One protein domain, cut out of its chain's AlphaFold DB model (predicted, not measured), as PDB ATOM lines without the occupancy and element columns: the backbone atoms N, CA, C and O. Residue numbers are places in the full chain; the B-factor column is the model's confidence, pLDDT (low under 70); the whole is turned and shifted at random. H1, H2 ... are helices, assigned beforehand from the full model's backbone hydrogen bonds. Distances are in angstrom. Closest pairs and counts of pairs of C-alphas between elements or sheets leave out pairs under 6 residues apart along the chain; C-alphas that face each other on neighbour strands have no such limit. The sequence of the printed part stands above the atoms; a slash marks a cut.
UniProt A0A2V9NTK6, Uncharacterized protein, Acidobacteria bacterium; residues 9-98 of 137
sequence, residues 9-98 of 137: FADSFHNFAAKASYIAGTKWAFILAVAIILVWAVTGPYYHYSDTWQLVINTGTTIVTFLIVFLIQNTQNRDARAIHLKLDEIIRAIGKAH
ATOM      1  N   PHE A   9     -22.573  28.929 -52.675       74.38
ATOM      2  CA  PHE A   9     -21.954  30.258 -52.703       74.38
ATOM      3  C   PHE A   9     -21.537  30.723 -51.306       74.38
ATOM      4  O   PHE A   9     -20.424  31.218 -51.144       74.38
ATOM      5  N   ALA A  10     -22.396  30.537 -50.300       73.88
ATOM      6  CA  ALA A  10     -22.086  30.902 -48.921       73.88
ATOM      7  C   ALA A  10     -20.868  30.125 -48.393       73.88
ATOM      8  O   ALA A  10     -19.966  30.735 -47.825       73.88
ATOM      9  N   ASP A  11     -20.788  28.824 -48.669       76.19
ATOM     10  CA  ASP A  11     -19.682  27.952 -48.263       76.19
ATOM     11  C   ASP A  11     -18.380  28.301 -49.003       76.19
ATOM     12  O   ASP A  11     -17.303  28.367 -48.405       76.19
ATOM     13  N   SER A  12     -18.469  28.599 -50.305       77.69
ATOM     14  CA  SER A  12     -17.314  29.033 -51.106       77.69
ATOM     15  C   SER A  12     -16.794  30.398 -50.660       77.69
ATOM     16  O   SER A  12     -15.584  30.578 -50.509       77.69
ATOM     17  N   PHE A  13     -17.697  31.345 -50.398       77.88
ATOM     18  CA  PHE A  13     -17.360  32.654 -49.848       77.88
ATOM     19  C   PHE A  13     -16.746  32.522 -48.455       77.88
ATOM     20  O   PHE A  13     -15.737  33.161 -48.176       77.88
ATOM     21  N   HIS A  14     -17.294  31.655 -47.604       75.56
ATOM     22  CA  HIS A  14     -16.774  31.417 -46.263       75.56
ATOM     23  C   HIS A  14     -15.341  30.879 -46.295       75.56
ATOM     24  O   HIS A  14     -14.460  31.402 -45.612       75.56
ATOM     25  N   ASN A  15     -15.083  29.885 -47.147       76.69
ATOM     26  CA  ASN A  15     -13.750  29.315 -47.330       76.69
ATOM     27  C   ASN A  15     -12.768  30.315 -47.957       76.69
ATOM     28  O   ASN A  15     -11.602  30.352 -47.563       76.69
ATOM     29  N   PHE A  16     -13.222  31.136 -48.908       80.44
ATOM     30  CA  PHE A  16     -12.416  32.210 -49.486       80.44
ATOM     31  C   PHE A  16     -12.070  33.275 -48.442       80.44
ATOM     32  O   PHE A  16     -10.898  33.595 -48.276       80.44
ATOM     33  N   ALA A  17     -13.061  33.774 -47.703       74.12
ATOM     34  CA  ALA A  17     -12.887  34.777 -46.661       74.12
ATOM     35  C   ALA A  17     -11.937  34.282 -45.563       74.12
ATOM     36  O   ALA A  17     -11.011  34.995 -45.184       74.12
ATOM     37  N   ALA A  18     -12.101  33.036 -45.109       72.94
ATOM     38  CA  ALA A  18     -11.215  32.429 -44.120       72.94
ATOM     39  C   ALA A  18      -9.768  32.309 -44.631       72.94
ATOM     40  O   ALA A  18      -8.831  32.654 -43.911       72.94
ATOM     41  N   LYS A  19      -9.571  31.873 -45.885       77.44
ATOM     42  CA  LYS A  19      -8.237  31.805 -46.507       77.44
ATOM     43  C   LYS A  19      -7.626  33.188 -46.718       77.44
ATOM     44  O   LYS A  19      -6.447  33.361 -46.434       77.44
ATOM     45  N   ALA A  20      -8.405  34.162 -47.181       76.31
ATOM     46  CA  ALA A  20      -7.956  35.532 -47.393       76.31
ATOM     47  C   ALA A  20      -7.514  36.178 -46.073       76.31
ATOM     48  O   ALA A  20      -6.404  36.700 -46.002       76.31
ATOM     49  N   SER A  21      -8.320  36.059 -45.012       73.06
ATOM     50  CA  SER A  21      -7.964  36.535 -43.669       73.06
ATOM     51  C   SER A  21      -6.727  35.829 -43.113       73.06
ATOM     52  O   SER A  21      -5.849  36.481 -42.553       73.06
ATOM     53  N   TYR A  22      -6.615  34.509 -43.303       77.00
ATOM     54  CA  TYR A  22      -5.437  33.753 -42.875       77.00
ATOM     55  C   TYR A  22      -4.170  34.233 -43.588       77.00
ATOM     56  O   TYR A  22      -3.181  34.542 -42.929       77.00
ATOM     57  N   ILE A  23      -4.210  34.347 -44.920       76.81
ATOM     58  CA  ILE A  23      -3.079  34.809 -45.734       76.81
ATOM     59  C   ILE A  23      -2.695  36.233 -45.333       76.81
ATOM     60  O   ILE A  23      -1.517  36.474 -45.070       76.81
ATOM     61  N   ALA A  24      -3.666  37.142 -45.211       77.00
ATOM     62  CA  ALA A  24      -3.440  38.531 -44.812       77.00
ATOM     63  C   ALA A  24      -2.766  38.660 -43.434       77.00
ATOM     64  O   ALA A  24      -1.988  39.586 -43.223       77.00
ATOM     65  N   GLY A  25      -3.012  37.718 -42.515       72.38
ATOM     66  CA  GLY A  25      -2.376  37.674 -41.194       72.38
ATOM     67  C   GLY A  25      -0.970  37.058 -41.163       72.38
ATOM     68  O   GLY A  25      -0.320  37.072 -40.117       72.38
ATOM     69  N   THR A  26      -0.472  36.492 -42.269       83.56
ATOM     70  CA  THR A  26       0.854  35.856 -42.290       83.56
ATOM     71  C   THR A  26       1.998  36.868 -42.399       83.56
ATOM     72  O   THR A  26       1.905  37.887 -43.082       83.56
ATOM     73  N   LYS A  27       3.155  36.528 -41.809       82.56
ATOM     74  CA  LYS A  27       4.403  37.308 -41.948       82.56
ATOM     75  C   LYS A  27       4.809  37.507 -43.417       82.56
ATOM     76  O   LYS A  27       5.364  38.542 -43.768       82.56
ATOM     77  N   TRP A  28       4.502  36.537 -44.280       81.25
ATOM     78  CA  TRP A  28       4.775  36.606 -45.717       81.25
ATOM     79  C   TRP A  28       3.917  37.644 -46.442       81.25
ATOM     80  O   TRP A  28       4.438  38.346 -47.306       81.25
ATOM     81  N   ALA A  29       2.645  37.801 -46.070       85.12
ATOM     82  CA  ALA A  29       1.798  38.853 -46.632       85.12
ATOM     83  C   ALA A  29       2.301  40.252 -46.257       85.12
ATOM     84  O   ALA A  29       2.302  41.142 -47.103       85.12
ATOM     85  N   PHE A  30       2.810  40.429 -45.034       83.19
ATOM     86  CA  PHE A  30       3.451  41.680 -44.629       83.19
ATOM     87  C   PHE A  30       4.703  41.984 -45.466       83.19
ATOM     88  O   PHE A  30       4.838  43.086 -45.990       83.19
ATOM     89  N   ILE A  31       5.590  40.999 -45.653       90.56
ATOM     90  CA  ILE A  31       6.791  41.154 -46.492       90.56
ATOM     91  C   ILE A  31       6.405  41.516 -47.934       90.56
ATOM     92  O   ILE A  31       6.991  42.428 -48.514       90.56
ATOM     93  N   LEU A  32       5.400  40.842 -48.499       89.19
ATOM     94  CA  LEU A  32       4.897  41.134 -49.840       89.19
ATOM     95  C   LEU A  32       4.317  42.553 -49.938       89.19
ATOM     96  O   LEU A  32       4.610  43.260 -50.897       89.19
ATOM     97  N   ALA A  33       3.539  42.994 -48.946       87.81
ATOM     98  CA  ALA A  33       2.987  44.346 -48.905       87.81
ATOM     99  C   ALA A  33       4.096  45.411 -48.867       87.81
ATOM    100  O   ALA A  33       4.052  46.374 -49.631       87.81
ATOM    101  N   VAL A  34       5.130  45.205 -48.046       92.62
ATOM    102  CA  VAL A  34       6.303  46.091 -48.005       92.62
ATOM    103  C   VAL A  34       7.026  46.100 -49.354       92.62
ATOM    104  O   VAL A  34       7.359  47.171 -49.854       92.62
ATOM    105  N   ALA A  35       7.224  44.938 -49.981       93.75
ATOM    106  CA  ALA A  35       7.849  44.852 -51.299       93.75
ATOM    107  C   ALA A  35       7.054  45.620 -52.370       93.75
ATOM    108  O   ALA A  35       7.650  46.347 -53.162       93.75
ATOM    109  N   ILE A  36       5.720  45.525 -52.365       92.06
ATOM    110  CA  ILE A  36       4.844  46.288 -53.267       92.06
ATOM    111  C   ILE A  36       5.022  47.797 -53.055       92.06
ATOM    112  O   ILE A  36       5.176  48.531 -54.031       92.06
ATOM    113  N   ILE A  37       5.054  48.261 -51.801       93.44
ATOM    114  CA  ILE A  37       5.265  49.681 -51.473       93.44
ATOM    115  C   ILE A  37       6.645  50.155 -51.947       93.44
ATOM    116  O   ILE A  37       6.757  51.244 -52.507       93.44
ATOM    117  N   LEU A  38       7.689  49.340 -51.771       95.44
ATOM    118  CA  LEU A  38       9.040  49.662 -52.238       95.44
ATOM    119  C   LEU A  38       9.108  49.756 -53.765       95.44
ATOM    120  O   LEU A  38       9.657  50.722 -54.288       95.44
ATOM    121  N   VAL A  39       8.527  48.791 -54.484       94.31
ATOM    122  CA  VAL A  39       8.458  48.821 -55.953       94.31
ATOM    123  C   VAL A  39       7.706  50.061 -56.424       94.31
ATOM    124  O   VAL A  39       8.201  50.784 -57.287       94.31
ATOM    125  N   TRP A  40       6.552  50.356 -55.822       93.69
ATOM    126  CA  TRP A  40       5.806  51.573 -56.122       93.69
ATOM    127  C   TRP A  40       6.679  52.817 -55.915       93.69
ATOM    128  O   TRP A  40       6.859  53.575 -56.867       93.69
ATOM    129  N   ALA A  41       7.318  52.973 -54.753       92.56
ATOM    130  CA  ALA A  41       8.182  54.115 -54.449       92.56
ATOM    131  C   ALA A  41       9.332  54.281 -55.459       92.56
ATOM    132  O   ALA A  41       9.582  55.391 -55.928       92.56
ATOM    133  N   VAL A  42       9.990  53.184 -55.856       94.94
ATOM    134  CA  VAL A  42      11.087  53.195 -56.844       94.94
ATOM    135  C   VAL A  42      10.598  53.559 -58.249       94.94
ATOM    136  O   VAL A  42      11.340  54.178 -59.011       94.94
ATOM    137  N   THR A  43       9.353  53.235 -58.604       93.12
ATOM    138  CA  THR A  43       8.759  53.690 -59.877       93.12
ATOM    139  C   THR A  43       8.364  55.172 -59.867       93.12
ATOM    140  O   THR A  43       8.218  55.763 -60.936       93.12
ATOM    141  N   GLY A  44       8.245  55.805 -58.694       91.75
ATOM    142  CA  GLY A  44       7.845  57.210 -58.541       91.75
ATOM    143  C   GLY A  44       8.677  58.216 -59.346       91.75
ATOM    144  O   GLY A  44       8.086  58.989 -60.104       91.75
ATOM    145  N   PRO A  45      10.024  58.196 -59.271       92.50
ATOM    146  CA  PRO A  45      10.891  59.076 -60.055       92.50
ATOM    147  C   PRO A  45      10.676  58.981 -61.569       92.50
ATOM    148  O   PRO A  45      10.683  60.005 -62.246       92.50
ATOM    149  N   TYR A  46      10.430  57.778 -62.102       93.88
ATOM    150  CA  TYR A  46      10.162  57.583 -63.532       93.88
ATOM    151  C   TYR A  46       8.867  58.286 -63.967       93.88
ATOM    152  O   TYR A  46       8.809  58.923 -65.018       93.88
ATOM    153  N   TYR A  47       7.838  58.235 -63.119       90.81
ATOM    154  CA  TYR A  47       6.553  58.900 -63.343       90.81
ATOM    155  C   TYR A  47       6.494  60.332 -62.796       90.81
ATOM    156  O   TYR A  47       5.402  60.897 -62.730       90.81
ATOM    157  N   HIS A  48       7.631  60.914 -62.396       92.44
ATOM    158  CA  HIS A  48       7.723  62.257 -61.809       92.44
ATOM    159  C   HIS A  48       6.748  62.478 -60.638       92.44
ATOM    160  O   HIS A  48       6.251  63.584 -60.444       92.44
ATOM    161  N   TYR A  49       6.440  61.418 -59.882       89.31
ATOM    162  CA  TYR A  49       5.441  61.436 -58.806       89.31
ATOM    163  C   TYR A  49       4.065  61.988 -59.237       89.31
ATOM    164  O   TYR A  49       3.386  62.654 -58.455       89.31
ATOM    165  N   SER A  50       3.654  61.706 -60.479       92.62
ATOM    166  CA  SER A  50       2.403  62.207 -61.068       92.62
ATOM    167  C   SER A  50       1.142  61.847 -60.277       92.62
ATOM    168  O   SER A  50       1.087  60.838 -59.567       92.62
ATOM    169  N   ASP A  51       0.082  62.625 -60.494       94.81
ATOM    170  CA  ASP A  51      -1.232  62.396 -59.885       94.81
ATOM    171  C   ASP A  51      -1.772  60.995 -60.192       94.81
ATOM    172  O   ASP A  51      -2.316  60.335 -59.312       94.81
ATOM    173  N   THR A  52      -1.568  60.485 -61.410       92.25
ATOM    174  CA  THR A  52      -1.986  59.124 -61.783       92.25
ATOM    175  C   THR A  52      -1.225  58.060 -60.992       92.25
ATOM    176  O   THR A  52      -1.824  57.084 -60.543       92.25
ATOM    177  N   TRP A  53       0.079  58.244 -60.777       93.31
ATOM    178  CA  TRP A  53       0.902  57.304 -60.013       93.31
ATOM    179  C   TRP A  53       0.503  57.256 -58.526       93.31
ATOM    180  O   TRP A  53       0.456  56.174 -57.932       93.31
ATOM    181  N   GLN A  54       0.146  58.403 -57.939       93.56
ATOM    182  CA  GLN A  54      -0.388  58.474 -56.572       93.56
ATOM    183  C   GLN A  54      -1.810  57.902 -56.488       93.56
ATOM    184  O   GLN A  54      -2.134  57.157 -55.561       93.56
ATOM    185  N   LEU A  55      -2.658  58.212 -57.473       92.94
ATOM    186  CA  LEU A  55      -4.041  57.746 -57.539       92.94
ATOM    187  C   LEU A  55      -4.107  56.219 -57.542       92.94
ATOM    188  O   LEU A  55      -4.881  55.647 -56.782       92.94
ATOM    189  N   VAL A  56      -3.265  55.548 -58.333       91.25
ATOM    190  CA  VAL A  56      -3.268  54.080 -58.432       91.25
ATOM    191  C   VAL A  56      -3.060  53.418 -57.067       91.25
ATOM    192  O   VAL A  56      -3.832  52.524 -56.711       91.25
ATOM    193  N   ILE A  57      -2.076  53.860 -56.271       92.50
ATOM    194  CA  ILE A  57      -1.841  53.241 -54.959       92.50
ATOM    195  C   ILE A  57      -2.915  53.615 -53.937       92.50
ATOM    196  O   ILE A  57      -3.333  52.757 -53.158       92.50
ATOM    197  N   ASN A  58      -3.398  54.859 -53.957       91.88
ATOM    198  CA  ASN A  58      -4.413  55.326 -53.016       91.88
ATOM    199  C   ASN A  58      -5.749  54.628 -53.268       91.88
ATOM    200  O   ASN A  58      -6.362  54.098 -52.338       91.88
ATOM    201  N   THR A  59      -6.183  54.562 -54.528       94.50
ATOM    202  CA  THR A  59      -7.410  53.870 -54.926       94.50
ATOM    203  C   THR A  59      -7.296  52.370 -54.667       94.50
ATOM    204  O   THR A  59      -8.199  51.792 -54.060       94.50
ATOM    205  N   GLY A  60      -6.177  51.742 -55.042       91.81
ATOM    206  CA  GLY A  60      -5.956  50.313 -54.809       91.81
ATOM    207  C   GLY A  60      -5.979  49.952 -53.323       91.81
ATOM    208  O   GLY A  60      -6.722  49.063 -52.906       91.81
ATOM    209  N   THR A  61      -5.228  50.692 -52.506       92.12
ATOM    210  CA  THR A  61      -5.164  50.460 -51.057       92.12
ATOM    211  C   THR A  61      -6.515  50.695 -50.397       92.12
ATOM    212  O   THR A  61      -6.900  49.920 -49.525       92.12
ATOM    213  N   THR A  62      -7.275  51.704 -50.831       93.25
ATOM    214  CA  THR A  62      -8.619  51.970 -50.294       93.25
ATOM    215  C   THR A  62      -9.569  50.803 -50.552       93.25
ATOM    216  O   THR A  62     -10.241  50.355 -49.624       93.25
ATOM    217  N   ILE A  63      -9.591  50.256 -51.772       92.00
ATOM    218  CA  ILE A  63     -10.425  49.092 -52.111       92.00
ATOM    219  C   ILE A  63     -10.025  47.882 -51.260       92.00
ATOM    220  O   ILE A  63     -10.881  47.241 -50.651       92.00
ATOM    221  N   VAL A  64      -8.724  47.582 -51.181       88.06
ATOM    222  CA  VAL A  64      -8.213  46.461 -50.377       88.06
ATOM    223  C   VAL A  64      -8.558  46.642 -48.900       88.06
ATOM    224  O   VAL A  64      -9.042  45.711 -48.265       88.06
ATOM    225  N   THR A  65      -8.371  47.846 -48.360       90.69
ATOM    226  CA  THR A  65      -8.684  48.169 -46.962       90.69
ATOM    227  C   THR A  65     -10.171  48.003 -46.683       90.69
ATOM    228  O   THR A  65     -10.535  47.370 -45.697       90.69
ATOM    229  N   PHE A  66     -11.036  48.503 -47.568       89.88
ATOM    230  CA  PHE A  66     -12.481  48.328 -47.461       89.88
ATOM    231  C   PHE A  66     -12.847  46.841 -47.382       89.88
ATOM    232  O   PHE A  66     -13.533  46.423 -46.452       89.88
ATOM    233  N   LEU A  67     -12.311  46.016 -48.288       86.25
ATOM    234  CA  LEU A  67     -12.530  44.568 -48.265       86.25
ATOM    235  C   LEU A  67     -12.013  43.914 -46.978       86.25
ATOM    236  O   LEU A  67     -12.717  43.096 -46.390       86.25
ATOM    237  N   ILE A  68     -10.819  44.285 -46.508       85.62
ATOM    238  CA  ILE A  68     -10.256  43.774 -45.250       85.62
ATOM    239  C   ILE A  68     -11.165  44.114 -44.069       85.62
ATOM    240  O   ILE A  68     -11.426  43.238 -43.250       85.62
ATOM    241  N   VAL A  69     -11.686  45.342 -43.984       88.25
ATOM    242  CA  VAL A  69     -12.622  45.736 -42.920       88.25
ATOM    243  C   VAL A  69     -13.855  44.829 -42.925       88.25
ATOM    244  O   VAL A  69     -14.216  44.311 -41.872       88.25
ATOM    245  N   PHE A  70     -14.450  44.546 -44.089       83.25
ATOM    246  CA  PHE A  70     -15.562  43.591 -44.191       83.25
ATOM    247  C   PHE A  70     -15.178  42.175 -43.749       83.25
ATOM    248  O   PHE A  70     -15.934  41.526 -43.026       83.25
ATOM    249  N   LEU A  71     -14.005  41.684 -44.160       79.19
ATOM    250  CA  LEU A  71     -13.519  40.355 -43.774       79.19
ATOM    251  C   LEU A  71     -13.270  40.248 -42.264       79.19
ATOM    252  O   LEU A  71     -13.638  39.244 -41.644       79.19
ATOM    253  N   ILE A  72     -12.683  41.287 -41.670       82.56
ATOM    254  CA  ILE A  72     -12.464  41.394 -40.229       82.56
ATOM    255  C   ILE A  72     -13.809  41.415 -39.510       82.56
ATOM    256  O   ILE A  72     -14.005  40.599 -38.619       82.56
ATOM    257  N   GLN A  73     -14.757  42.257 -39.932       77.62
ATOM    258  CA  GLN A  73     -16.094  42.323 -39.333       77.62
ATOM    259  C   GLN A  73     -16.836  40.985 -39.424       77.62
ATOM    260  O   GLN A  73     -17.449  40.558 -38.453       77.62
ATOM    261  N   ASN A  74     -16.745  40.273 -40.552       76.25
ATOM    262  CA  ASN A  74     -17.349  38.946 -40.697       76.25
ATOM    263  C   ASN A  74     -16.717  37.915 -39.743       76.25
ATOM    264  O   ASN A  74     -17.427  37.123 -39.122       76.25
ATOM    265  N   THR A  75     -15.389  37.939 -39.606       75.06
ATOM    266  CA  THR A  75     -14.662  37.051 -38.685       75.06
ATOM    267  C   THR A  75     -15.005  37.388 -37.230       75.06
ATOM    268  O   THR A  75     -15.388  36.502 -36.470       75.06
ATOM    269  N   GLN A  76     -14.983  38.674 -36.874       75.12
ATOM    270  CA  GLN A  76     -15.315  39.179 -35.542       75.12
ATOM    271  C   GLN A  76     -16.770  38.891 -35.157       75.12
ATOM    272  O   GLN A  76     -17.015  38.447 -34.040       75.12
ATOM    273  N   ASN A  77     -17.733  39.048 -36.071       78.81
ATOM    274  CA  ASN A  77     -19.137  38.710 -35.816       78.81
ATOM    275  C   ASN A  77     -19.328  37.220 -35.504       78.81
ATOM    276  O   ASN A  77     -20.158  36.854 -34.669       78.81
ATOM    277  N   ARG A  78     -18.565  36.345 -36.170       77.50
ATOM    278  CA  ARG A  78     -18.604  34.905 -35.901       77.50
ATOM    279  C   ARG A  78     -17.964  34.570 -34.555       77.50
ATOM    280  O   ARG A  78     -18.530  33.778 -33.803       77.50
ATOM    281  N   ASP A  79     -16.821  35.179 -34.249       81.94
ATOM    282  CA  ASP A  79     -16.110  34.961 -32.989       81.94
ATOM    283  C   ASP A  79     -16.920  35.480 -31.792       81.94
ATOM    284  O   ASP A  79     -17.016  34.783 -30.781       81.94
ATOM    285  N   ALA A  80     -17.597  36.626 -31.930       84.00
ATOM    286  CA  ALA A  80     -18.525  37.144 -30.926       84.00
ATOM    287  C   ALA A  80     -19.632  36.125 -30.618       84.00
ATOM    288  O   ALA A  80     -19.812  35.734 -29.467       84.00
ATOM    289  N   ARG A  81     -20.305  35.594 -31.650       83.38
ATOM    290  CA  ARG A  81     -21.348  34.566 -31.480       83.38
ATOM    291  C   ARG A  81     -20.826  33.306 -30.779       83.38
ATOM    292  O   ARG A  81     -21.524  32.726 -29.953       83.38
ATOM    293  N   ALA A  82     -19.602  32.876 -31.088       83.31
ATOM    294  CA  ALA A  82     -18.990  31.725 -30.428       83.31
ATOM    295  C   ALA A  82     -18.676  31.990 -28.944       83.31
ATOM    296  O   ALA A  82     -18.729  31.059 -28.141       83.31
ATOM    297  N   ILE A  83     -18.348  33.232 -28.574       87.94
ATOM    298  CA  ILE A  83     -18.156  33.636 -27.175       87.94
ATOM    299  C   ILE A  83     -19.480  33.553 -26.404       87.94
ATOM    300  O   ILE A  83     -19.476  32.949 -25.334       87.94
ATOM    301  N   HIS A  84     -20.587  34.068 -26.957       84.88
ATOM    302  CA  HIS A  84     -21.921  33.965 -26.336       84.88
ATOM    303  C   HIS A  84     -22.294  32.502 -26.049       84.88
ATOM    304  O   HIS A  84     -22.504  32.139 -24.898       84.88
ATOM    305  N   LEU A  85     -22.192  31.616 -27.048       85.38
ATOM    306  CA  LEU A  85     -22.486  30.184 -26.876       85.38
ATOM    307  C   LEU A  85     -21.620  29.500 -25.805       85.38
ATOM    308  O   LEU A  85     -22.091  28.639 -25.063       85.38
ATOM    309  N   LYS A  86     -20.330  29.851 -25.726       85.50
ATOM    310  CA  LYS A  86     -19.439  29.323 -24.682       85.50
ATOM    311  C   LYS A  86     -19.834  29.833 -23.298       85.50
ATOM    312  O   LYS A  86     -19.740  29.074 -22.338       85.50
ATOM    313  N   LEU A  87     -20.237  31.098 -23.193       86.31
ATOM    314  CA  LEU A  87     -20.709  31.681 -21.944       86.31
ATOM    315  C   LEU A  87     -22.012  31.013 -21.491       86.31
ATOM    316  O   LEU A  87     -22.100  30.639 -20.326       86.31
ATOM    317  N   ASP A  88     -22.954  30.775 -22.404       84.62
ATOM    318  CA  ASP A  88     -24.206  30.066 -22.118       84.62
ATOM    319  C   ASP A  88     -23.954  28.658 -21.576       84.62
ATOM    320  O   ASP A  88     -24.545  28.258 -20.574       84.62
ATOM    321  N   GLU A  89     -23.026  27.912 -22.184       85.25
ATOM    322  CA  GLU A  89     -22.666  26.571 -21.716       85.25
ATOM    323  C   GLU A  89     -21.981  26.610 -20.340       85.25
ATOM    324  O   GLU A  89     -22.259  25.768 -19.488       85.25
ATOM    325  N   ILE A  90     -21.132  27.610 -20.072       85.44
ATOM    326  CA  ILE A  90     -20.531  27.816 -18.744       85.44
ATOM    327  C   ILE A  90     -21.610  28.162 -17.709       85.44
ATOM    328  O   ILE A  90     -21.627  27.564 -16.632       85.44
ATOM    329  N   ILE A  91     -22.531  29.078 -18.022       81.56
ATOM    330  CA  ILE A  91     -23.666  29.428 -17.156       81.56
ATOM    331  C   ILE A  91     -24.505  28.185 -16.880       81.56
ATOM    332  O   ILE A  91     -24.862  27.944 -15.735       81.56
ATOM    333  N   ARG A  92     -24.756  27.347 -17.886       78.38
ATOM    334  CA  ARG A  92     -25.492  26.090 -17.740       78.38
ATOM    335  C   ARG A  92     -24.749  25.049 -16.897       78.38
ATOM    336  O   ARG A  92     -25.370  24.371 -16.082       78.38
ATOM    337  N   ALA A  93     -23.434  24.914 -17.070       78.44
ATOM    338  CA  ALA A  93     -22.607  23.929 -16.370       78.44
ATOM    339  C   ALA A  93     -22.371  24.293 -14.894       78.44
ATOM    340  O   ALA A  93     -22.394  23.421 -14.025       78.44
ATOM    341  N   ILE A  94     -22.188  25.583 -14.601       78.31
ATOM    342  CA  ILE A  94     -22.156  26.120 -13.230       78.31
ATOM    343  C   ILE A  94     -23.590  26.160 -12.660       78.31
ATOM    344  O   ILE A  94     -23.817  25.980 -11.463       78.31
ATOM    345  N   GLY A  95     -24.572  26.324 -13.546       53.09
ATOM    346  CA  GLY A  95     -25.996  26.495 -13.299       53.09
ATOM    347  C   GLY A  95     -26.842  25.222 -13.379       53.09
ATOM    348  O   GLY A  95     -27.944  25.248 -13.919       53.09
ATOM    349  N   LYS A  96     -26.461  24.165 -12.648       51.25
ATOM    350  CA  LYS A  96     -27.511  23.462 -11.873       51.25
ATOM    351  C   LYS A  96     -28.126  24.375 -10.790       51.25
ATOM    352  O   LYS A  96     -29.058  23.969 -10.103       51.25
ATOM    353  N   ALA A  97     -27.638  25.609 -10.658       49.25
ATOM    354  CA  ALA A  97     -28.308  26.733 -10.027       49.25
ATOM    355  C   ALA A  97     -28.908  27.692 -11.087       49.25
ATOM    356  O   ALA A  97     -28.181  28.413 -11.758       49.25
ATOM    357  N   HIS A  98     -30.243  27.705 -11.172       51.75
ATOM    358  CA  HIS A  98     -31.118  28.658 -11.881       51.75
ATOM    359  C   HIS A  98     -31.017  28.743 -13.418       51.75
ATOM    360  O   HIS A  98     -30.375  29.616 -13.991       51.75
TER     361      HIS A  98
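AT A GLANCE: This is residues 9 to 98 of the 137 residues of an uncharacterized protein of Acidobacteria bacterium (UniProt A0A2V9NTK6). One very long helix, H3, makes the length of a rod; H1 crosses it near its middle, and H2 folds back beside its first half with little contact. The far end of H3, from residue 76 on, sticks out alone. The printed part has 90 residues with three named helices, H1, H2, H3 in that order, and no named strand: all helix. It is extended, with a radius of gyration of the C-alphas of 20.9 A and spans of 72 by 27 by 21 A.

IN THESE COORDINATES: Find C-alpha 9 at (-21.954, 30.258, -52.703); there H1 begins, residues 9 to 24, 21.8 A long. H2, residues 27 to 43, measures 24.7 A. H3 runs from residue 51 to C-alpha 94 at (-22.156, 26.120, -13.230), 62.7 A.

HOW THE PARTS SIT: H1 touches H3 with residues 17 to 21 alone, closest at the C-alphas of Ala 17 and Leu 71, 6.3 A; at 73 degrees they are only just about perpendicular. H1 and H2 are close but not clearly touching, with the C-alphas of Ile 23 and Ala 29 closest at 6.4 A. H2 and H3 run opposite ways at a shallow tilt of 15 degrees, close but not clearly touching; their closest C-alphas, Trp 40 and Ile 57, are 7.9 A apart. Every O i to N i+4 pair is within hydrogen-bond range in H1 and H2, and 39 of 40 in H3.

THE WHOLE: The C-alphas farthest apart, Tyr 46 and Ala 97, are 72.8 A apart. The printed part has no cut; the link H1 to H2 is tight and H2 to H3 short. Residues 95 to 98 have pLDDT under 70.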